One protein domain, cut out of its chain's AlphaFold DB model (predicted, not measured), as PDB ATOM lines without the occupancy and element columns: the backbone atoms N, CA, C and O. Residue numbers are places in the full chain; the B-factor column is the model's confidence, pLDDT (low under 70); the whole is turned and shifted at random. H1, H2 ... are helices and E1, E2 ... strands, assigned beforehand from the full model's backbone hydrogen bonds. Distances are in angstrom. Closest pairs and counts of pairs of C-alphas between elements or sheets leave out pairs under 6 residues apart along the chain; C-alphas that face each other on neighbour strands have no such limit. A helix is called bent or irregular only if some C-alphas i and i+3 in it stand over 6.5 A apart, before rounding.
ATOM      1  N   ALA A  58     -22.655  22.893 -20.022       65.44
ATOM      2  CA  ALA A  58     -23.436  21.729 -20.415       65.44
ATOM      3  C   ALA A  58     -22.543  20.739 -21.180       65.44
ATOM      4  O   ALA A  58     -21.772  21.136 -22.062       65.44
ATOM      5  N   GLN A  59     -22.656  19.448 -20.859       66.94
ATOM      6  CA  GLN A  59     -21.935  18.409 -21.588       66.94
ATOM      7  C   GLN A  59     -22.387  18.389 -23.056       66.94
ATOM      8  O   GLN A  59     -23.575  18.517 -23.363       66.94
ATOM      9  N   ARG A  60     -21.428  18.252 -23.978       76.38
ATOM     10  CA  ARG A  60     -21.711  18.136 -25.416       76.38
ATOM     11  C   ARG A  60     -22.267  16.745 -25.716       76.38
ATOM     12  O   ARG A  60     -21.779  15.771 -25.156       76.38
ATOM     13  N   GLY A  61     -23.234  16.641 -26.625       79.31
ATOM     14  CA  GLY A  61     -23.740  15.345 -27.089       79.31
ATOM     15  C   GLY A  61     -22.719  14.578 -27.937       79.31
ATOM     16  O   GLY A  61     -21.817  15.171 -28.542       79.31
ATOM     17  N   GLU A  62     -22.862  13.257 -27.982       84.69
ATOM     18  CA  GLU A  62     -22.163  12.388 -28.935       84.69
ATOM     19  C   GLU A  62     -22.722  12.587 -30.351       84.69
ATOM     20  O   GLU A  62     -23.884  12.966 -30.523       84.69
ATOM     21  N   ILE A  63     -21.887  12.374 -31.369       83.75
ATOM     22  CA  ILE A  63     -22.287  12.498 -32.775       83.75
ATOM     23  C   ILE A  63     -22.274  11.110 -33.398       83.75
ATOM     24  O   ILE A  63     -21.244  10.435 -33.390       83.75
ATOM     25  N   PHE A  64     -23.406  10.726 -33.977       84.06
ATOM     26  CA  PHE A  64     -23.594   9.464 -34.682       84.06
ATOM     27  C   PHE A  64     -23.831   9.703 -36.174       84.06
ATOM     28  O   PHE A  64     -24.241  10.793 -36.582       84.06
ATOM     29  N   ASP A  65     -23.609   8.666 -36.980       81.88
ATOM     30  CA  ASP A  65     -24.080   8.644 -38.368       81.88
ATOM     31  C   ASP A  65     -25.624   8.705 -38.439       81.88
ATOM     32  O   ASP A  65     -26.322   8.454 -37.456       81.88
ATOM     33  N   ARG A  66     -26.178   8.982 -39.626       83.25
ATOM     34  CA  ARG A  66     -27.624   9.061 -39.913       83.25
ATOM     35  C   ARG A  66     -28.433   7.871 -39.386       83.25
ATOM     36  O   ARG A  66     -29.597   8.031 -39.044       83.25
ATOM     37  N   ASN A  67     -27.814   6.692 -39.345       83.81
ATOM     38  CA  ASN A  67     -28.434   5.440 -38.921       83.81
ATOM     39  C   ASN A  67     -28.245   5.160 -37.420       83.81
ATOM     40  O   ASN A  67     -28.602   4.082 -36.968       83.81
ATOM     41  N   ALA A  68     -27.629   6.078 -36.667       79.25
ATOM     42  CA  ALA A  68     -27.312   5.969 -35.240       79.25
ATOM     43  C   ALA A  68     -26.431   4.767 -34.820       79.25
ATOM     44  O   ALA A  68     -26.211   4.557 -33.632       79.25
ATOM     45  N   ASN A  69     -25.891   3.999 -35.771       77.88
ATOM     46  CA  ASN A  69     -25.181   2.749 -35.480       77.88
ATOM     47  C   ASN A  69     -23.698   2.933 -35.131       77.88
ATOM     48  O   ASN A  69     -23.156   2.151 -34.355       77.88
ATOM     49  N   ILE A  70     -23.033   3.927 -35.725       77.69
ATOM     50  CA  ILE A  70     -21.590   4.139 -35.557       77.69
ATOM     51  C   ILE A  70     -21.375   5.504 -34.897       77.69
ATOM     52  O   ILE A  70     -21.774   6.523 -35.478       77.69
ATOM     53  N   PRO A  71     -20.771   5.555 -33.697       79.88
ATOM     54  CA  PRO A  71     -20.398   6.817 -33.083       79.88
ATOM     55  C   PRO A  71     -19.197   7.417 -33.824       79.88
ATOM     56  O   PRO A  71     -18.108   6.849 -33.848       79.88
ATOM     57  N   MET A  72     -19.393   8.592 -34.416       81.56
ATOM     58  CA  MET A  72     -18.335   9.347 -35.092       81.56
ATOM     59  C   MET A  72     -17.517  10.177 -34.098       81.56
ATOM     60  O   MET A  72     -16.306  10.340 -34.266       81.56
ATOM     61  N   VAL A  73     -18.179  10.706 -33.062       84.44
ATOM     62  CA  VAL A  73     -17.556  11.524 -32.016       84.44
ATOM     63  C   VAL A  73     -18.098  11.126 -30.649       84.44
ATOM     64  O   VAL A  73     -19.292  11.276 -30.382       84.44
ATOM     65  N   LEU A  74     -17.199  10.681 -29.776       86.12
ATOM     66  CA  LEU A  74     -17.484  10.257 -28.407       86.12
ATOM     67  C   LEU A  74     -16.874  11.226 -27.395       86.12
ATOM     68  O   LEU A  74     -15.898  11.924 -27.686       86.12
ATOM     69  N   ASN A  75     -17.427  11.233 -26.184       85.44
ATOM     70  CA  ASN A  75     -16.798  11.875 -25.036       85.44
ATOM     71  C   ASN A  75     -16.094  10.809 -24.203       85.44
ATOM     72  O   ASN A  75     -16.735   9.955 -23.598       85.44
ATOM     73  N   THR A  76     -14.771  10.868 -24.143       85.12
ATOM     74  CA  THR A  76     -14.006  10.033 -23.222       85.12
ATOM     75  C   THR A  76     -13.808  10.804 -21.925       85.12
ATOM     76  O   THR A  76     -13.274  11.916 -21.928       85.12
ATOM     77  N   ASN A  77     -14.255  10.226 -20.809       83.19
ATOM     78  CA  ASN A  77     -14.046  10.817 -19.492       83.19
ATOM     79  C   ASN A  77     -12.554  10.804 -19.165       83.19
ATOM     80  O   ASN A  77     -11.939   9.747 -19.043       83.19
ATOM     81  N   THR A  78     -11.987  11.992 -19.020       89.38
ATOM     82  CA  THR A  78     -10.616  12.194 -18.569       89.38
ATOM     83  C   THR A  78     -10.593  13.303 -17.526       89.38
ATOM     84  O   THR A  78     -11.608  13.959 -17.265       89.38
ATOM     85  N   PHE A  79      -9.448  13.484 -16.885       90.25
ATOM     86  CA  PHE A  79      -9.267  14.456 -15.827       90.25
ATOM     87  C   PHE A  79      -8.313  15.562 -16.259       90.25
ATOM     88  O   PHE A  79      -7.418  15.375 -17.091       90.25
ATOM     89  N   ALA A  80      -8.514  16.728 -15.657       90.50
ATOM     90  CA  ALA A  80      -7.596  17.845 -15.738       90.50
ATOM     91  C   ALA A  80      -7.180  18.271 -14.334       90.50
ATOM     92  O   ALA A  80      -7.993  18.291 -13.408       90.50
ATOM     93  N   VAL A  81      -5.901  18.608 -14.198       92.50
ATOM     94  CA  VAL A  81      -5.303  19.115 -12.966       92.50
ATOM     95  C   VAL A  81      -5.063  20.606 -13.115       92.50
ATOM     96  O   VAL A  81      -4.432  21.064 -14.075       92.50
ATOM     97  N   SER A  82      -5.557  21.352 -12.137       91.44
ATOM     98  CA  SER A  82      -5.500  22.803 -12.088       91.44
ATOM     99  C   SER A  82      -4.855  23.282 -10.798       91.44
ATOM    100  O   SER A  82      -4.879  22.603  -9.773       91.44
ATOM    101  N   VAL A  83      -4.283  24.480 -10.854       91.75
ATOM    102  CA  VAL A  83      -3.606  25.112  -9.723       91.75
ATOM    103  C   VAL A  83      -4.158  26.510  -9.495       91.75
ATOM    104  O   VAL A  83      -4.282  27.299 -10.432       91.75
ATOM    105  N   ILE A  84      -4.452  26.825  -8.238       90.81
ATOM    106  CA  ILE A  84      -4.813  28.153  -7.753       90.81
ATOM    107  C   ILE A  84      -3.594  28.699  -6.999       90.81
ATOM    108  O   ILE A  84      -3.418  28.427  -5.812       90.81
ATOM    109  N   PRO A  85      -2.709  29.470  -7.656       89.94
ATOM    110  CA  PRO A  85      -1.436  29.852  -7.053       89.94
ATOM    111  C   PRO A  85      -1.598  30.785  -5.842       89.94
ATOM    112  O   PRO A  85      -0.739  30.788  -4.966       89.94
ATOM    113  N   GLY A  86      -2.699  31.541  -5.761       87.25
ATOM    114  CA  GLY A  86      -3.028  32.384  -4.608       87.25
ATOM    115  C   GLY A  86      -3.276  31.617  -3.302       87.25
ATOM    116  O   GLY A  86      -3.122  32.203  -2.233       87.25
ATOM    117  N   GLU A  87      -3.604  30.324  -3.372       86.69
ATOM    118  CA  GLU A  87      -3.777  29.454  -2.196       86.69
ATOM    119  C   GLU A  87      -2.451  28.849  -1.710       86.69
ATOM    120  O   GLU A  87      -2.379  28.281  -0.621       86.69
ATOM    121  N   ILE A  88      -1.376  28.994  -2.490       89.81
ATOM    122  CA  ILE A  88      -0.075  28.397  -2.194       89.81
ATOM    123  C   ILE A  88       0.793  29.394  -1.421       89.81
ATOM    124  O   ILE A  88       1.060  30.499  -1.911       89.81
ATOM    125  N   PRO A  89       1.336  29.020  -0.248       88.50
ATOM    126  CA  PRO A  89       2.323  29.842   0.437       88.50
ATOM    127  C   PRO A  89       3.531  30.110  -0.471       88.50
ATOM    128  O   PRO A  89       4.104  29.190  -1.053       88.50
ATOM    129  N   LYS A  90       3.982  31.369  -0.557       86.38
ATOM    130  CA  LYS A  90       5.079  31.772  -1.466       86.38
ATOM    131  C   LYS A  90       6.353  30.939  -1.305       86.38
ATOM    132  O   LYS A  90       7.044  30.703  -2.290       86.38
ATOM    133  N   ALA A  91       6.656  30.519  -0.076       88.81
ATOM    134  CA  ALA A  91       7.816  29.689   0.233       88.81
ATOM    135  C   ALA A  91       7.664  28.240  -0.267       88.81
ATOM    136  O   ALA A  91       8.651  27.629  -0.657       88.81
ATOM    137  N   ALA A  92       6.438  27.709  -0.290       89.69
ATOM    138  CA  ALA A  92       6.140  26.342  -0.720       89.69
ATOM    139  C   ALA A  92       5.935  26.224  -2.240       89.69
ATOM    140  O   ALA A  92       6.087  25.143  -2.798       89.69
ATOM    141  N   LEU A  93       5.637  27.333  -2.924       89.50
ATOM    142  CA  LEU A  93       5.357  27.383  -4.361       89.50
ATOM    143  C   LEU A  93       6.379  26.642  -5.257       89.50
ATOM    144  O   LEU A  93       5.935  25.831  -6.070       89.50
ATOM    145  N   PRO A  94       7.712  26.834  -5.138       91.62
ATOM    146  CA  PRO A  94       8.678  26.070  -5.941       91.62
ATOM    147  C   PRO A  94       8.632  24.562  -5.658       91.62
ATOM    148  O   PRO A  94       8.690  23.762  -6.590       91.62
ATOM    149  N   THR A  95       8.463  24.170  -4.395       92.75
ATOM    150  CA  THR A  95       8.361  22.764  -3.986       92.75
ATOM    151  C   THR A  95       7.107  22.107  -4.556       92.75
ATOM    152  O   THR A  95       7.190  21.007  -5.101       92.75
ATOM    153  N   VAL A  96       5.961  22.795  -4.494       92.75
ATOM    154  CA  VAL A  96       4.692  22.305  -5.053       92.75
ATOM    155  C   VAL A  96       4.800  22.147  -6.566       92.75
ATOM    156  O   VAL A  96       4.417  21.105  -7.089       92.75
ATOM    157  N   MET A  97       5.380  23.120  -7.278       92.25
ATOM    158  CA  MET A  97       5.573  23.013  -8.731       92.25
ATOM    159  C   MET A  97       6.478  21.835  -9.110       92.25
ATOM    160  O   MET A  97       6.168  21.121 -10.060       92.25
ATOM    161  N   ALA A  98       7.561  21.600  -8.362       93.31
ATOM    162  CA  ALA A  98       8.464  20.479  -8.607       93.31
ATOM    163  C   ALA A  98       7.794  19.117  -8.359       93.31
ATOM    164  O   ALA A  98       7.910  18.213  -9.188       93.31
ATOM    165  N   ARG A  99       7.051  18.974  -7.254       91.88
ATOM    166  CA  ARG A  99       6.307  17.741  -6.943       91.88
ATOM    167  C   ARG A  99       5.195  17.483  -7.952       91.88
ATOM    168  O   ARG A  99       5.084  16.373  -8.468       91.88
ATOM    169  N   LEU A 100       4.426  18.518  -8.284       92.88
ATOM    170  CA  LEU A 100       3.367  18.439  -9.283       92.88
ATOM    171  C   LEU A 100       3.920  18.017 -10.647       92.88
ATOM    172  O   LEU A 100       3.346  17.152 -11.297       92.88
ATOM    173  N   ALA A 101       5.051  18.585 -11.065       93.81
ATOM    174  CA  ALA A 101       5.722  18.207 -12.304       93.81
ATOM    175  C   ALA A 101       6.145  16.726 -12.311       93.81
ATOM    176  O   ALA A 101       5.944  16.043 -13.314       93.81
ATOM    177  N   GLY A 102       6.657  16.219 -11.182       92.00
ATOM    178  CA  GLY A 102       7.003  14.805 -11.009       92.00
ATOM    179  C   GLY A 102       5.793  13.876 -11.136       92.00
ATOM    180  O   GLY A 102       5.831  12.931 -11.920       92.00
ATOM    181  N   LEU A 103       4.698  14.183 -10.434       90.81
ATOM    182  CA  LEU A 103       3.452  13.403 -10.491       90.81
ATOM    183  C   LEU A 103       2.812  13.431 -11.881       90.81
ATOM    184  O   LEU A 103       2.330  12.417 -12.378       90.81
ATOM    185  N   LEU A 104       2.834  14.597 -12.524       91.00
ATOM    186  CA  LEU A 104       2.292  14.777 -13.862       91.00
ATOM    187  C   LEU A 104       3.247  14.314 -14.963       91.00
ATOM    188  O   LEU A 104       2.852  14.398 -16.120       91.00
ATOM    189  N   GLN A 105       4.466  13.865 -14.654       91.88
ATOM    190  CA  GLN A 105       5.489  13.481 -15.637       91.88
ATOM    191  C   GLN A 105       5.709  14.554 -16.723       91.88
ATOM    192  O   GLN A 105       5.760  14.254 -17.918       91.88
ATOM    193  N   ILE A 106       5.786  15.823 -16.314       92.56
ATOM    194  CA  ILE A 106       6.110  16.960 -17.190       92.56
ATOM    195  C   ILE A 106       7.339  17.706 -16.673       92.56
ATOM    196  O   ILE A 106       7.621  17.674 -15.475       92.56
ATOM    197  N   PRO A 107       8.075  18.421 -17.537       94.56
ATOM    198  CA  PRO A 107       9.151  19.288 -17.084       94.56
ATOM    199  C   PRO A 107       8.628  20.403 -16.169       94.56
ATOM    200  O   PRO A 107       7.627  21.053 -16.472       94.56
ATOM    201  N   VAL A 108       9.362  20.709 -15.094       93.25
ATOM    202  CA  VAL A 108       9.032  21.825 -14.181       93.25
ATOM    203  C   VAL A 108       8.906  23.151 -14.941       93.25
ATOM    204  O   VAL A 108       8.010  23.944 -14.666       93.25
ATOM    205  N   ALA A 109       9.740  23.357 -15.965       92.81
ATOM    206  CA  ALA A 109       9.700  24.540 -16.823       92.81
ATOM    207  C   ALA A 109       8.343  24.738 -17.530       92.81
ATOM    208  O   ALA A 109       7.936  25.871 -17.785       92.81
ATOM    209  N   GLU A 110       7.620  23.657 -17.838       91.38
ATOM    210  CA  GLU A 110       6.292  23.742 -18.450       91.38
ATOM    211  C   GLU A 110       5.250  24.258 -17.449       91.38
ATOM    212  O   GLU A 110       4.441  25.130 -17.781       91.38
ATOM    213  N   VAL A 111       5.328  23.794 -16.199       91.00
ATOM    214  CA  VAL A 111       4.498  24.289 -15.091       91.00
ATOM    215  C   VAL A 111       4.787  25.768 -14.831       91.00
ATOM    216  O   VAL A 111       3.863  26.578 -14.743       91.00
ATOM    217  N   GLU A 112       6.062  26.160 -14.790       91.19
ATOM    218  CA  GLU A 112       6.466  27.555 -14.584       91.19
ATOM    219  C   GLU A 112       6.018  28.481 -15.718       91.19
ATOM    220  O   GLU A 112       5.604  29.613 -15.461       91.19
ATOM    221  N   LYS A 113       6.037  27.997 -16.966       91.62
ATOM    222  CA  LYS A 113       5.530  28.739 -18.127       91.62
ATOM    223  C   LYS A 113       4.033  29.026 -18.006       91.62
ATOM    224  O   LYS A 113       3.584  30.095 -18.423       91.62
ATOM    225  N   LYS A 114       3.265  28.091 -17.442       88.06
ATOM    226  CA  LYS A 114       1.833  28.271 -17.163       88.06
ATOM    227  C   LYS A 114       1.569  29.132 -15.927       88.06
ATOM    228  O   LYS A 114       0.511  29.750 -15.858       88.06
ATOM    229  N   LEU A 115       2.529  29.231 -15.002       88.69
ATOM    230  CA  LEU A 115       2.456  30.012 -13.758       88.69
ATOM    231  C   LEU A 115       3.508  31.147 -13.678       88.69
ATOM    232  O   LEU A 115       4.343  31.175 -12.755       88.69
ATOM    233  N   PRO A 116       3.470  32.131 -14.600       87.75
ATOM    234  CA  PRO A 116       4.373  33.276 -14.565       87.75
ATOM    235  C   PRO A 116       4.160  34.142 -13.316       87.75
ATOM    236  O   PRO A 116       3.090  34.165 -12.705       87.75
ATOM    237  N   GLN A 117       5.195  34.890 -12.921       86.19
ATOM    238  CA  GLN A 117       5.220  35.634 -11.652       86.19
ATOM    239  C   GLN A 117       4.035  36.594 -11.459       86.19
ATOM    240  O   GLN A 117       3.564  36.765 -10.333       86.19
ATOM    241  N   ASN A 118       3.526  37.185 -12.541       86.75
ATOM    242  CA  ASN A 118       2.398  38.115 -12.524       86.75
ATOM    243  C   ASN A 118       1.078  37.475 -12.062       86.75
ATOM    244  O   ASN A 118       0.247  38.174 -11.489       86.75
ATOM    245  N   ILE A 119       0.885  36.167 -12.267       84.31
ATOM    246  CA  ILE A 119      -0.345  35.467 -11.867       84.31
ATOM    247  C   ILE A 119      -0.190  34.655 -10.580       84.31
ATOM    248  O   ILE A 119      -1.180  34.140 -10.076       84.31
ATOM    249  N   ARG A 120       1.010  34.582  -9.986       86.19
ATOM    250  CA  ARG A 120       1.258  33.795  -8.758       86.19
ATOM    251  C   ARG A 120       0.493  34.283  -7.524       86.19
ATOM    252  O   ARG A 120       0.419  33.571  -6.536       86.19
ATOM    253  N   ARG A 121      -0.051  35.502  -7.558       86.00
ATOM    254  CA  ARG A 121      -0.934  36.045  -6.507       86.00
ATOM    255  C   ARG A 121      -2.418  35.959  -6.872       86.00
ATOM    256  O   ARG A 121      -3.257  36.430  -6.114       86.00
ATOM    257  N   SER A 122      -2.731  35.438  -8.054       84.44
ATOM    258  CA  SER A 122      -4.097  35.325  -8.546       84.44
ATOM    259  C   SER A 122      -4.790  34.131  -7.902       84.44
ATOM    260  O   SER A 122      -4.216  33.050  -7.801       84.44
ATOM    261  N   PHE A 123      -6.059  34.304  -7.547       85.12
ATOM    262  CA  PHE A 123      -6.952  33.217  -7.131       85.12
ATOM    263  C   PHE A 123      -7.692  32.599  -8.333       85.12
ATOM    264  O   PHE A 123      -8.777  32.033  -8.216       85.12
ATOM    265  N   GLN A 124      -7.134  32.752  -9.535       81.94
ATOM    266  CA  GLN A 124      -7.650  32.107 -10.735       81.94
ATOM    267  C   GLN A 124      -7.070  30.699 -10.852       81.94
ATOM    268  O   GLN A 124      -5.860  30.518 -10.763       81.94
ATOM    269  N   SER A 125      -7.953  29.727 -11.078       86.06
ATOM    270  CA  SER A 125      -7.584  28.347 -11.375       86.06
ATOM    271  C   SER A 125      -6.971  28.267 -12.769       86.06
ATOM    272  O   SER A 125      -7.606  28.663 -13.751       86.06
ATOM    273  N   VAL A 126      -5.740  27.772 -12.842       88.38
ATOM    274  CA  VAL A 126      -4.972  27.603 -14.076       88.38
ATOM    275  C   VAL A 126      -4.801  26.118 -14.350       88.38
ATOM    276  O   VAL A 126      -4.202  25.408 -13.546       88.38
ATOM    277  N   GLU A 127      -5.295  25.644 -15.492       90.38
ATOM    278  CA  GLU A 127      -5.116  24.253 -15.913       90.38
ATOM    279  C   GLU A 127      -3.654  23.958 -16.290       90.38
ATOM    280  O   GLU A 127      -3.107  24.486 -17.269       90.38
ATOM    281  N   ILE A 128      -3.013  23.072 -15.526       92.00
ATOM    282  CA  ILE A 128      -1.615  22.678 -15.732       92.00
ATOM    283  C   ILE A 128      -1.516  21.557 -16.755       92.00
ATOM    284  O   ILE A 128      -0.723  21.663 -17.691       92.00
ATOM    285  N   ARG A 129      -2.350  20.524 -16.642       90.88
ATOM    286  CA  ARG A 129      -2.376  19.409 -17.593       90.88
ATOM    287  C   ARG A 129      -3.779  18.817 -17.675       90.88
ATOM    288  O   ARG A 129      -4.455  18.680 -16.660       90.88
ATOM    289  N   SER A 130      -4.185  18.453 -18.883       89.94
ATOM    290  CA  SER A 130      -5.413  17.713 -19.181       89.94
ATOM    291  C   SER A 130      -5.090  16.380 -19.848       89.94
ATOM    292  O   SER A 130      -3.920  16.062 -20.083       89.94
ATOM    293  N   ASN A 131      -6.133  15.593 -20.122       89.69
ATOM    294  CA  ASN A 131      -6.028  14.239 -20.654       89.69
ATOM    295  C   ASN A 131      -5.236  13.304 -19.723       89.69
ATOM    296  O   ASN A 131      -4.303  12.615 -20.141       89.69
ATOM    297  N   LEU A 132      -5.563  13.351 -18.430       91.25
ATOM    298  CA  LEU A 132      -4.944  12.511 -17.416       91.25
ATOM    299  C   LEU A 132      -5.806  11.276 -17.150       91.25
ATOM    300  O   LEU A 132      -7.023  11.409 -16.959       91.25
ATOM    301  N   PRO A 133      -5.201  10.078 -17.139       90.81
ATOM    302  CA  PRO A 133      -5.914   8.867 -16.792       90.81
ATOM    303  C   PRO A 133      -6.099   8.802 -15.267       90.81
ATOM    304  O   PRO A 133      -5.498   9.574 -14.510       90.81
ATOM    305  N   TYR A 134      -6.979   7.915 -14.813       89.50
ATOM    306  CA  TYR A 134      -7.408   7.874 -13.416       89.50
ATOM    307  C   TYR A 134      -6.252   7.581 -12.446       89.50
ATOM    308  O   TYR A 134      -6.203   8.152 -11.362       89.50
ATOM    309  N   GLU A 135      -5.266   6.790 -12.866       90.94
ATOM    310  CA  GLU A 135      -4.120   6.373 -12.053       90.94
ATOM    311  C   GLU A 135      -3.265   7.567 -11.593       90.94
ATOM    312  O   GLU A 135      -2.774   7.605 -10.459       90.94
ATOM    313  N   VAL A 136      -3.124   8.587 -12.449       91.25
ATOM    314  CA  VAL A 136      -2.404   9.825 -12.102       91.25
ATOM    315  C   VAL A 136      -3.177  10.612 -11.046       91.25
ATOM    316  O   VAL A 136      -2.577  11.190 -10.143       91.25
ATOM    317  N   ILE A 137      -4.508  10.614 -11.130       91.56
ATOM    318  CA  ILE A 137      -5.367  11.301 -10.164       91.56
ATOM    319  C   ILE A 137      -5.349  10.594  -8.815       91.56
ATOM    320  O   ILE A 137      -5.304  11.270  -7.794       91.56
ATOM    321  N   THR A 138      -5.320   9.262  -8.789       91.69
ATOM    322  CA  THR A 138      -5.139   8.501  -7.546       91.69
ATOM    323  C   THR A 138      -3.820   8.869  -6.871       91.69
ATOM    324  O   THR A 138      -3.818   9.239  -5.703       91.69
ATOM    325  N   SER A 139      -2.724   8.894  -7.636       90.75
ATOM    326  CA  SER A 139      -1.401   9.284  -7.123       90.75
ATOM    327  C   SER A 139      -1.380  10.733  -6.610       90.75
ATOM    328  O   SER A 139      -0.745  11.045  -5.605       90.75
ATOM    329  N   LEU A 140      -2.091  11.638  -7.290       92.19
ATOM    330  CA  LEU A 140      -2.248  13.028  -6.857       92.19
ATOM    331  C   LEU A 140      -3.064  13.129  -5.561       92.19
ATOM    332  O   LEU A 140      -2.693  13.885  -4.668       92.19
ATOM    333  N   ALA A 141      -4.155  12.370  -5.459       90.50
ATOM    334  CA  ALA A 141      -5.048  12.365  -4.307       90.50
ATOM    335  C   ALA A 141      -4.356  11.835  -3.043       90.50
ATOM    336  O   ALA A 141      -4.605  12.354  -1.960       90.50
ATOM    337  N   GLU A 142      -3.454  10.861  -3.177       91.69
ATOM    338  CA  GLU A 142      -2.630  10.356  -2.070       91.69
ATOM    339  C   GLU A 142      -1.678  11.415  -1.496       91.69
ATOM    340  O   GLU A 142      -1.354  11.374  -0.314       91.69
ATOM    341  N   ASN A 143      -1.248  12.378  -2.317       89.75
ATOM    342  CA  ASN A 143      -0.288  13.419  -1.940       89.75
ATOM    343  C   ASN A 143      -0.944  14.807  -1.817       89.75
ATOM    344  O   ASN A 143      -0.253  15.827  -1.828       89.75
ATOM    345  N   ILE A 144      -2.277  14.873  -1.732       88.38
ATOM    346  CA  ILE A 144      -3.013  16.141  -1.810       88.38
ATOM    347  C   ILE A 144      -2.672  17.098  -0.659       88.38
ATOM    348  O   ILE A 144      -2.604  18.308  -0.870       88.38
ATOM    349  N   ASP A 145      -2.367  16.558   0.525       88.06
ATOM    350  CA  ASP A 145      -1.997  17.331   1.720       88.06
ATOM    351  C   ASP A 145      -0.691  18.121   1.529       88.06
ATOM    352  O   ASP A 145      -0.482  19.174   2.133       88.06
ATOM    353  N   GLU A 146       0.192  17.647   0.648       88.12
ATOM    354  CA  GLU A 146       1.467  18.294   0.329       88.12
ATOM    355  C   GLU A 146       1.374  19.242  -0.878       88.12
ATOM    356  O   GLU A 146       2.360  19.889  -1.252       88.12
ATOM    357  N   LEU A 147       0.199  19.322  -1.503       91.00
ATOM    358  CA  LEU A 147      -0.059  20.052  -2.739       91.00
ATOM    359  C   LEU A 147      -1.141  21.123  -2.519       91.00
ATOM    360  O   LEU A 147      -2.195  21.086  -3.164       91.00
ATOM    361  N   PRO A 148      -0.897  22.119  -1.639       89.56
ATOM    362  CA  PRO A 148      -1.845  23.206  -1.434       89.56
ATOM    363  C   PRO A 148      -2.129  23.917  -2.759       89.56
ATOM    364  O   PRO A 148      -1.238  24.077  -3.595       89.56
ATOM    365  N   GLY A 149      -3.380  24.332  -2.954       88.19
ATOM    366  CA  GLY A 149      -3.836  25.018  -4.162       88.19
ATOM    367  C   GLY A 149      -3.898  24.147  -5.420       88.19
ATOM    368  O   GLY A 149      -4.195  24.680  -6.488       88.19
ATOM    369  N   VAL A 150      -3.629  22.839  -5.343       91.94
ATOM    370  CA  VAL A 150      -3.800  21.903  -6.464       91.94
ATOM    371  C   VAL A 150      -5.163  21.224  -6.362       91.94
ATOM    372  O   VAL A 150      -5.565  20.761  -5.301       91.94
ATOM    373  N   SER A 151      -5.889  21.145  -7.474       90.50
ATOM    374  CA  SER A 151      -7.162  20.425  -7.560       90.50
ATOM    375  C   SER A 151      -7.303  19.714  -8.904       90.50
ATOM    376  O   SER A 151      -6.584  20.004  -9.862       90.50
ATOM    377  N   TRP A 152      -8.240  18.770  -8.992       89.88
ATOM    378  CA  TRP A 152      -8.590  18.100 -10.241       89.88
ATOM    379  C   TRP A 152     -10.095  18.147 -10.484       89.88
ATOM    380  O   TRP A 152     -10.895  18.249  -9.555       89.88
ATOM    381  N   HIS A 153     -10.483  18.067 -11.750       85.94
ATOM    382  CA  HIS A 153     -11.880  17.997 -12.155       85.94
ATOM    383  C   HIS A 153     -12.041  17.089 -13.376       85.94
ATOM    384  O   HIS A 153     -11.099  16.868 -14.142       85.94
ATOM    385  N   SER A 154     -13.246  16.546 -13.545       84.62
ATOM    386  CA  SER A 154     -13.601  15.793 -14.749       84.62
ATOM    387  C   SER A 154     -13.691  16.758 -15.930       84.62
ATOM    388  O   SER A 154     -14.462  17.719 -15.894       84.62
ATOM    389  N   LYS A 155     -12.895  16.507 -16.969       84.19
ATOM    390  CA  LYS A 155     -12.869  17.278 -18.214       84.19
ATOM    391  C   LYS A 155     -12.958  16.292 -19.378       84.19
ATOM    392  O   LYS A 155     -11.927  15.788 -19.806       84.19
ATOM    393  N   PRO A 156     -14.163  15.981 -19.887       82.31
ATOM    394  CA  PRO A 156     -14.317  15.060 -21.007       82.31
ATOM    395  C   PRO A 156     -13.530  15.525 -22.236       82.31
ATOM    396  O   PRO A 156     -13.567  16.703 -22.598       82.31
ATOM    397  N   MET A 157     -12.850  14.593 -22.899       84.94
ATOM    398  CA  MET A 157     -12.109  14.839 -24.134       84.94
ATOM    399  C   MET A 157     -12.839  14.212 -25.320       84.94
ATOM    400  O   MET A 157     -13.361  13.100 -25.228       84.94
ATOM    401  N   ARG A 158     -12.876  14.928 -26.450       86.31
ATOM    402  CA  ARG A 158     -13.457  14.406 -27.690       86.31
ATOM    403  C   ARG A 158     -12.566  13.312 -28.272       86.31
ATOM    404  O   ARG A 158     -11.407  13.570 -28.590       86.31
ATOM    405  N   ASN A 159     -13.138  12.127 -28.454       85.69
ATOM    406  CA  ASN A 159     -12.530  11.028 -29.188       85.69
ATOM    407  C   ASN A 159     -13.211  10.885 -30.558       85.69
ATOM    408  O   ASN A 159     -14.424  10.689 -30.645       85.69
ATOM    409  N   TYR A 160     -12.421  11.001 -31.622       84.62
ATOM    410  CA  TYR A 160     -12.882  10.970 -33.007       84.62
ATOM    411  C   TYR A 160     -12.551   9.610 -33.632       84.62
ATOM    412  O   TYR A 160     -11.483   9.442 -34.220       84.62
ATOM    413  N   VAL A 161     -13.467   8.647 -33.496       78.88
ATOM    414  CA  VAL A 161     -13.239   7.231 -33.842       78.88
ATOM    415  C   VAL A 161     -13.001   7.031 -35.343       78.88
ATOM    416  O   VAL A 161     -12.123   6.262 -35.729       78.88
ATOM    417  N   GLU A 162     -13.729   7.753 -36.203       67.94
ATOM    418  CA  GLU A 162     -13.697   7.528 -37.653       67.94
ATOM    419  C   GLU A 162     -13.717   8.853 -38.437       67.94
ATOM    420  O   GLU A 162     -14.758   9.400 -38.793       67.94
ATOM    421  N   THR A 163     -12.530   9.427 -38.666       60.69
ATOM    422  CA  THR A 163     -12.382  10.826 -39.121       60.69
ATOM    423  C   THR A 163     -11.943  11.017 -40.570       60.69
ATOM    424  O   THR A 163     -11.969  12.152 -41.048       60.69
ATOM    425  N   ARG A 164     -11.539   9.955 -41.285       65.88
ATOM    426  CA  ARG A 164     -10.743  10.086 -42.526       65.88
ATOM    427  C   ARG A 164     -11.400  10.936 -43.623       65.88
ATOM    428  O   ARG A 164     -10.683  11.673 -44.287       65.88
ATOM    429  N   SER A 165     -12.727  10.898 -43.768       69.56
ATOM    430  CA  SER A 165     -13.441  11.673 -44.803       69.56
ATOM    431  C   SER A 165     -14.286  12.836 -44.265       69.56
ATOM    432  O   SER A 165     -14.755  13.655 -45.051       69.56
ATOM    433  N   PHE A 166     -14.480  12.944 -42.944       72.19
ATOM    434  CA  PHE A 166     -15.423  13.901 -42.337       72.19
ATOM    435  C   PHE A 166     -14.781  14.905 -41.371       72.19
ATOM    436  O   PHE A 166     -15.486  15.756 -40.830       72.19
ATOM    437  N   SER A 167     -13.459  14.868 -41.168       77.50
ATOM    438  CA  SER A 167     -12.742  15.774 -40.254       77.50
ATOM    439  C   SER A 167     -13.006  17.260 -40.537       77.50
ATOM    440  O   SER A 167     -13.222  18.036 -39.609       77.50
ATOM    441  N   HIS A 168     -13.071  17.654 -41.813       80.94
ATOM    442  CA  HIS A 168     -13.361  19.034 -42.220       80.94
ATOM    443  C   HIS A 168     -14.799  19.479 -41.911       80.94
ATOM    444  O   HIS A 168     -15.029  20.663 -41.667       80.94
ATOM    445  N   ILE A 169     -15.757  18.546 -41.900       84.00
ATOM    446  CA  ILE A 169     -17.174  18.829 -41.629       84.00
ATOM    447  C   ILE A 169     -17.437  18.818 -40.121       84.00
ATOM    448  O   ILE A 169     -18.059  19.738 -39.593       84.00
ATOM    449  N   LEU A 170     -16.938  17.801 -39.414       83.56
ATOM    450  CA  LEU A 170     -17.086  17.680 -37.963       83.56
ATOM    451  C   LEU A 170     -16.327  18.802 -37.241       83.56
ATOM    452  O   LEU A 170     -16.870  19.448 -36.343       83.56
ATOM    453  N   GLY A 171     -15.104  19.085 -37.693       86.00
ATOM    454  CA  GLY A 171     -14.189  20.006 -37.039       86.00
ATOM    455  C   GLY A 171     -13.553  19.405 -35.787       86.00
ATOM    456  O   GLY A 171     -13.556  18.194 -35.582       86.00
ATOM    457  N   TYR A 172     -12.980  20.273 -34.955       85.94
ATOM    458  CA  TYR A 172     -12.285  19.880 -33.731       85.94
ATOM    459  C   TYR A 172     -12.594  20.839 -32.582       85.94
ATOM    460  O   TYR A 172     -13.036  21.975 -32.791       85.94
ATOM    461  N   VAL A 173     -12.339  20.373 -31.364       87.50
ATOM    462  CA  VAL A 173     -12.405  21.158 -30.129       87.50
ATOM    463  C   VAL A 173     -10.989  21.529 -29.691       87.50
ATOM    464  O   VAL A 173     -10.052  20.760 -29.883       87.50
ATOM    465  N   GLY A 174     -10.827  22.707 -29.098       86.50
ATOM    466  CA  GLY A 174      -9.581  23.125 -28.463       86.50
ATOM    467  C   GLY A 174      -9.838  24.103 -27.326       86.50
ATOM    468  O   GLY A 174     -10.933  24.657 -27.215       86.50
ATOM    469  N   ASP A 175      -8.835  24.328 -26.487       85.94
ATOM    470  CA  ASP A 175      -8.948  25.283 -25.386       85.94
ATOM    471  C   ASP A 175      -9.196  26.707 -25.895       85.94
ATOM    472  O   ASP A 175      -8.787  27.096 -27.001       85.94
ATOM    473  N   ILE A 176      -9.926  27.486 -25.101       86.50
ATOM    474  CA  ILE A 176     -10.229  28.869 -25.438       86.50
ATOM    475  C   ILE A 176      -8.958  29.724 -25.396       86.50
ATOM    476  O   ILE A 176      -8.178  29.701 -24.445       86.50
ATOM    477  N   THR A 177      -8.736  30.493 -26.455       87.44
ATOM    478  CA  THR A 177      -7.626  31.451 -26.527       87.44
ATOM    479  C   THR A 177      -7.976  32.739 -25.784       87.44
ATOM    480  O   THR A 177      -9.138  33.005 -25.469       87.44
ATOM    481  N   LYS A 178      -6.976  33.585 -25.513       85.31
ATOM    482  CA  LYS A 178      -7.199  34.877 -24.843       85.31
ATOM    483  C   LYS A 178      -8.090  35.797 -25.678       85.31
ATOM    484  O   LYS A 178      -8.847  36.589 -25.124       85.31
ATOM    485  N   GLU A 179      -7.991  35.700 -26.995       86.69
ATOM    486  CA  GLU A 179      -8.749  36.479 -27.966       86.69
ATOM    487  C   GLU A 179     -10.213  36.037 -27.981       86.69
ATOM    488  O   GLU A 179     -11.105  36.869 -27.839       86.69
ATOM    489  N   GLU A 180     -10.466  34.728 -28.062       85.75
ATOM    490  CA  GLU A 180     -11.823  34.174 -28.019       85.75
ATOM    491  C   GLU A 180     -12.477  34.398 -26.653       85.75
ATOM    492  O   GLU A 180     -13.662  34.722 -26.582       85.75
ATOM    493  N   LEU A 181     -11.713  34.308 -25.559       85.00
ATOM    494  CA  LEU A 181     -12.233  34.566 -24.219       85.00
ATOM    495  C   LEU A 181     -12.839  35.971 -24.119       85.00
ATOM    496  O   LEU A 181     -13.882  36.124 -23.496       85.00
ATOM    497  N   LYS A 182     -12.279  36.984 -24.794       85.50
ATOM    498  CA  LYS A 182     -12.867  38.339 -24.829       85.50
ATOM    499  C   LYS A 182     -14.243  38.382 -25.497       85.50
ATOM    500  O   LYS A 182     -15.041  39.254 -25.174       85.50
ATOM    501  N   THR A 183     -14.534  37.465 -26.413       83.19
ATOM    502  CA  THR A 183     -15.842  37.365 -27.078       83.19
ATOM    503  C   THR A 183     -16.835  36.536 -26.266       83.19
ATOM    504  O   THR A 183     -18.037  36.780 -26.330       83.19
ATOM    505  N   PHE A 184     -16.344  35.556 -25.507       78.75
ATOM    506  CA  PHE A 184     -17.166  34.582 -24.792       78.75
ATOM    507  C   PHE A 184     -17.258  34.818 -23.273       78.75
ATOM    508  O   PHE A 184     -18.027  34.121 -22.609       78.75
ATOM    509  N   TYR A 185     -16.536  35.798 -22.709       76.94
ATOM    510  CA  TYR A 185     -16.499  36.034 -21.255       76.94
ATOM    511  C   TYR A 185     -17.897  36.273 -20.665       76.94
ATOM    512  O   TYR A 185     -18.215  35.792 -19.580       76.94
ATOM    513  N   ASN A 186     -18.763  36.971 -21.404       78.12
ATOM    514  CA  ASN A 186     -20.133  37.284 -21.001       78.12
ATOM    515  C   ASN A 186     -21.085  36.080 -21.095       78.12
ATOM    516  O   ASN A 186     -22.187  36.125 -20.553       78.12
ATOM    517  N   LYS A 187     -20.667  34.997 -21.757       75.25
ATOM    518  CA  LYS A 187     -21.435  33.754 -21.897       75.25
ATOM    519  C   LYS A 187     -21.051  32.694 -20.857       75.25
ATOM    520  O   LYS A 187     -21.565  31.584 -20.908       75.25
ATOM    521  N   GLY A 188     -20.180  33.032 -19.902       72.88
ATOM    522  CA  GLY A 188     -19.777  32.125 -18.823       72.88
ATOM    523  C   GLY A 188     -18.599  31.212 -19.157       72.88
ATOM    524  O   GLY A 188     -18.328  30.292 -18.394       72.88
ATOM    525  N   TYR A 189     -17.898  31.460 -20.265       78.31
ATOM    526  CA  TYR A 189     -16.682  30.724 -20.599       78.31
ATOM    527  C   TYR A 189     -15.520  31.191 -19.726       78.31
ATOM    528  O   TYR A 189     -15.293  32.389 -19.549       78.31
ATOM    529  N   THR A 190     -14.765  30.229 -19.208       76.94
ATOM    530  CA  THR A 190     -13.534  30.461 -18.447       76.94
ATOM    531  C   THR A 190     -12.323  30.106 -19.299       76.94
ATOM    532  O   THR A 190     -12.450  29.400 -20.295       76.94
ATOM    533  N   ALA A 191     -11.129  30.539 -18.888       78.62
ATOM    534  CA  ALA A 191      -9.881  30.204 -19.580       78.62
ATOM    535  C   ALA A 191      -9.606  28.687 -19.686       78.62
ATOM    536  O   ALA A 191      -8.820  28.277 -20.530       78.62
ATOM    537  N   ASN A 192     -10.272  27.864 -18.869       77.12
ATOM    538  CA  ASN A 192     -10.134  26.403 -18.879       77.12
ATOM    539  C   ASN A 192     -11.194  25.715 -19.763       77.12
ATOM    540  O   ASN A 192     -11.211  24.491 -19.885       77.12
ATOM    541  N   THR A 193     -12.112  26.478 -20.368       80.00
ATOM    542  CA  THR A 193     -13.192  25.915 -21.184       80.00
ATOM    543  C   THR A 193     -12.696  25.567 -22.585       80.00
ATOM    544  O   THR A 193     -12.097  26.399 -23.267       80.00
ATOM    545  N   SER A 194     -13.014  24.362 -23.057       83.94
ATOM    546  CA  SER A 194     -12.743  23.958 -24.436       83.94
ATOM    547  C   SER A 194     -13.932  24.271 -25.355       83.94
ATOM    548  O   SER A 194     -15.096  23.983 -25.054       83.94
ATOM    549  N   ILE A 195     -13.636  24.876 -26.504       86.88
ATOM    550  CA  ILE A 195     -14.611  25.319 -27.499       86.88
ATOM    551  C   ILE A 195     -14.360  24.667 -28.858       86.88
ATOM    552  O   ILE A 195     -13.234  24.328 -29.213       86.88
ATOM    553  N   GLY A 196     -15.423  24.493 -29.637       88.25
ATOM    554  CA  GLY A 196     -15.330  24.006 -31.006       88.25
ATOM    555  C   GLY A 196     -14.724  25.067 -31.912       88.25
ATOM    556  O   GLY A 196     -15.226  26.189 -31.991       88.25
ATOM    557  N   LYS A 197     -13.641  24.711 -32.596       88.06
ATOM    558  CA  LYS A 197     -12.840  25.620 -33.423       88.06
ATOM    559  C   LYS A 197     -13.282  25.625 -34.882       88.06
ATOM    560  O   LYS A 197     -13.173  26.645 -35.558       88.06
ATOM    561  N   ALA A 198     -13.808  24.502 -35.360       88.31
ATOM    562  CA  ALA A 198     -14.181  24.308 -36.756       88.31
ATOM    563  C   ALA A 198     -15.455  23.467 -36.896       88.31
ATOM    564  O   ALA A 198     -15.915  22.868 -35.924       88.31
ATOM    565  N   GLY A 199     -15.998  23.429 -38.115       87.19
ATOM    566  CA  GLY A 199     -17.078  22.523 -38.498       87.19
ATOM    567  C   GLY A 199     -18.335  22.628 -37.632       87.19
ATOM    568  O   GLY A 199     -18.690  23.696 -37.121       87.19
ATOM    569  N   ILE A 200     -18.994  21.486 -37.460       87.00
ATOM    570  CA  ILE A 200     -20.179  21.317 -36.612       87.00
ATOM    571  C   ILE A 200     -19.867  21.666 -35.150       87.00
ATOM    572  O   ILE A 200     -20.694  22.293 -34.486       87.00
ATOM    573  N   GLU A 201     -18.664  21.357 -34.658       87.06
ATOM    574  CA  GLU A 201     -18.256  21.667 -33.279       87.06
ATOM    575  C   GLU A 201     -18.316  23.171 -32.961       87.06
ATOM    576  O   GLU A 201     -18.696  23.575 -31.851       87.06
ATOM    577  N   LYS A 202     -17.988  24.030 -33.935       87.44
ATOM    578  CA  LYS A 202     -18.098  25.489 -33.779       87.44
ATOM    579  C   LYS A 202     -19.553  25.931 -33.609       87.44
ATOM    580  O   LYS A 202     -19.843  26.741 -32.731       87.44
ATOM    581  N   SER A 203     -20.466  25.363 -34.399       84.31
ATOM    582  CA  SER A 203     -21.907  25.638 -34.293       84.31
ATOM    583  C   SER A 203     -22.479  25.152 -32.954       84.31
ATOM    584  O   SER A 203     -23.129  25.917 -32.239       84.31
ATOM    585  N   MET A 204     -22.140  23.922 -32.544       81.81
ATOM    586  CA  MET A 204     -22.570  23.339 -31.265       81.81
ATOM    587  C   MET A 204     -22.130  24.166 -30.054       81.81
ATOM    588  O   MET A 204     -22.882  24.298 -29.092       81.81
ATOM    589  N   THR A 205     -20.938  24.766 -30.106       80.00
ATOM    590  CA  THR A 205     -20.426  25.616 -29.018       80.00
ATOM    591  C   THR A 205     -21.385  26.754 -28.689       80.00
ATOM    592  O   THR A 205     -21.656  26.993 -27.515       80.00
ATOM    593  N   ASN A 206     -21.943  27.417 -29.704       73.44
ATOM    594  CA  ASN A 206     -22.880  28.518 -29.492       73.44
ATOM    595  C   ASN A 206     -24.184  28.047 -28.829       73.44
ATOM    596  O   ASN A 206     -24.690  28.744 -27.957       73.44
ATOM    597  N   GLY A 207     -24.686  26.860 -29.190       68.56
ATOM    598  CA  GLY A 207     -25.886  26.279 -28.577       68.56
ATOM    599  C   GLY A 207     -25.660  25.759 -27.152       68.56
ATOM    600  O   GLY A 207     -26.536  25.885 -26.300       68.56
ATOM    601  N   CYS A 208     -24.480  25.208 -26.851       64.31
ATOM    602  CA  CYS A 208     -24.125  24.788 -25.491       64.31
ATOM    603  C   CYS A 208     -23.939  25.981 -24.543       64.31
ATOM    604  O   CYS A 208     -24.292  25.865 -23.371       64.31
ATOM    605  N   ALA A 209     -23.449  27.128 -25.039       63.47
ATOM    606  CA  ALA A 209     -23.337  28.364 -24.258       63.47
ATOM    607  C   ALA A 209     -24.671  28.741 -23.597       63.47
ATOM    608  O   ALA A 209     -24.723  29.084 -22.418       63.47
ATOM    609  N   GLU A 210     -25.749  28.635 -24.373       55.81
ATOM    610  CA  GLU A 210     -27.101  29.036 -23.992       55.81
ATOM    611  C   GLU A 210     -27.724  28.105 -22.940       55.81
ATOM    612  O   GLU A 210     -28.561  28.529 -22.150       55.81
ATOM    613  N   LYS A 211     -27.255  26.852 -22.865       59.12
ATOM    614  CA  LYS A 211     -27.738  25.823 -21.927       59.12
ATOM    615  C   LYS A 211     -26.921  25.729 -20.632       59.12
ATOM    616  O   LYS A 211     -27.089  24.782 -19.867       59.12
ATOM    617  N   THR A 212     -26.020  26.677 -20.385       58.66
ATOM    618  CA  THR A 212     -25.140  26.656 -19.212       58.66
ATOM    619  C   THR A 212     -25.922  26.982 -17.937       58.66
ATOM    620  O   THR A 212     -26.376  28.113 -17.755       58.66
ATOM    621  N   ALA A 213     -26.044  26.013 -17.028       52.16
ATOM    622  CA  ALA A 213     -26.663  26.226 -15.725       52.16
ATOM    623  C   ALA A 213     -25.686  26.928 -14.765       52.16
ATOM    624  O   ALA A 213     -24.506  26.576 -14.668       52.16
ATOM    625  N   ALA A 214     -26.176  27.929 -14.033       51.47
ATOM    626  CA  ALA A 214     -25.431  28.514 -12.928       51.47
ATOM    627  C   ALA A 214     -25.482  27.547 -11.741       51.47
ATOM    628  O   ALA A 214     -26.528  27.391 -11.117       51.47
ATOM    629  N   SER A 215     -24.360  26.896 -11.442       41.94
ATOM    630  CA  SER A 215     -24.207  26.144 -10.202       41.94
ATOM    631  C   SER A 215     -23.419  27.000  -9.217       41.94
ATOM    632  O   SER A 215     -22.415  27.621  -9.567       41.94
TER     633      SER A 215
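AT A GLANCE: This is residues 58 to 215 of the 224 residues of the protein "Penicillin-binding protein dimerization domain protein" of Treponema vincentii ATCC 35580 (UniProt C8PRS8). Two lobes are joined by a long, bent antiparallel ribbon, in which E1 runs on into E2 and E4 runs on into E5. One lobe is the sheet E3 E2 E4 with H3 over it and H1 and H2 at its side; the other is the small strand pair E6 and E7 with H6 packed on it, H4 at one end of H6 and H5 near the other. The printed part has 158 residues, with six named helices and eight named strands in the order E1 E2 H1 H2 E3 H3 E4 E5 H4 E6 H5 E7 H6 E8, a mixed class; all neighbour strands are antiparallel. The outline is elongated, 57 by 35 by 29 A, and only just compact, close to loose, with a radius of gyration of the C-alphas of 17.7 A.

IN THESE COORDINATES: Residues 58 to 70 hold no named element. E1, residues 71 to 76, begins at C-alpha 71 (-20.398, 6.817, -33.083), and E2 is residues 79 to 83. H1, residues 93 to 103, is 15.4 A long, and H2 is residues 108 to 114. E3, residues 126 to 132, is 15.5 A long; H3 is residues 134 to 142, E4 150 to 154, E5 157 to 159, H4 167 to 170 and E6 173 to 175. H5, residues 178 to 187, is irregular: C-alphas 183 and 186 are 7.4 A apart. E7 is residues 194 to 196, H6, 18.8 A long, is residues 199 to 210, and E8, residues 213 to 215, ends at C-alpha 215 (-24.207, 26.144, -10.202).

HOW THE PARTS SIT: In the sheet E3 E2 E4, N 82 and O 151 are 2.8 A apart and N 83 and O 126 2.8 A, within hydrogen-bond range. E3, H3 and E4 form a split strand-helix-strand unit, two strands running the same way with E2 between them, and its crossover is right-handed. H3 is on this sheet at a height of 9.9 A; H1 and H2 only graze it. H1 touches H2, closest at the C-alphas of Ala 101 and Val 108, 5.3 A. E1 pairs with E5, N 74 to O 159 at 2.9 A, and E6 with E7, N 195 to O 174 at 2.8 A. The closest C-alphas of E7 and H6 are those of Gly 196 and Lys 202, 4.2 A. H6 touches H4 with residues 199 to 201 alone, closest at Ile 169 and Gly 199, C-alphas 4.8 A apart. H5 and H6 are close but not clearly touching. E8 pairs with no named strand. Every O i to N i+4 pair is within range in H1, H2 and H3, against 3 of 6 in H5 and 4 of 8 in H6; H4 is too short for one.

THE WHOLE: The C-alphas of Asn 67 and Ala 91, the two farthest apart, are 58.6 A apart. The printed part has no cut, and the link from H2 to E3 is long. Mean pLDDT of the printed part is 84.1; residues 58 to 59, 162 to 165 and 207 to 215 are under 70.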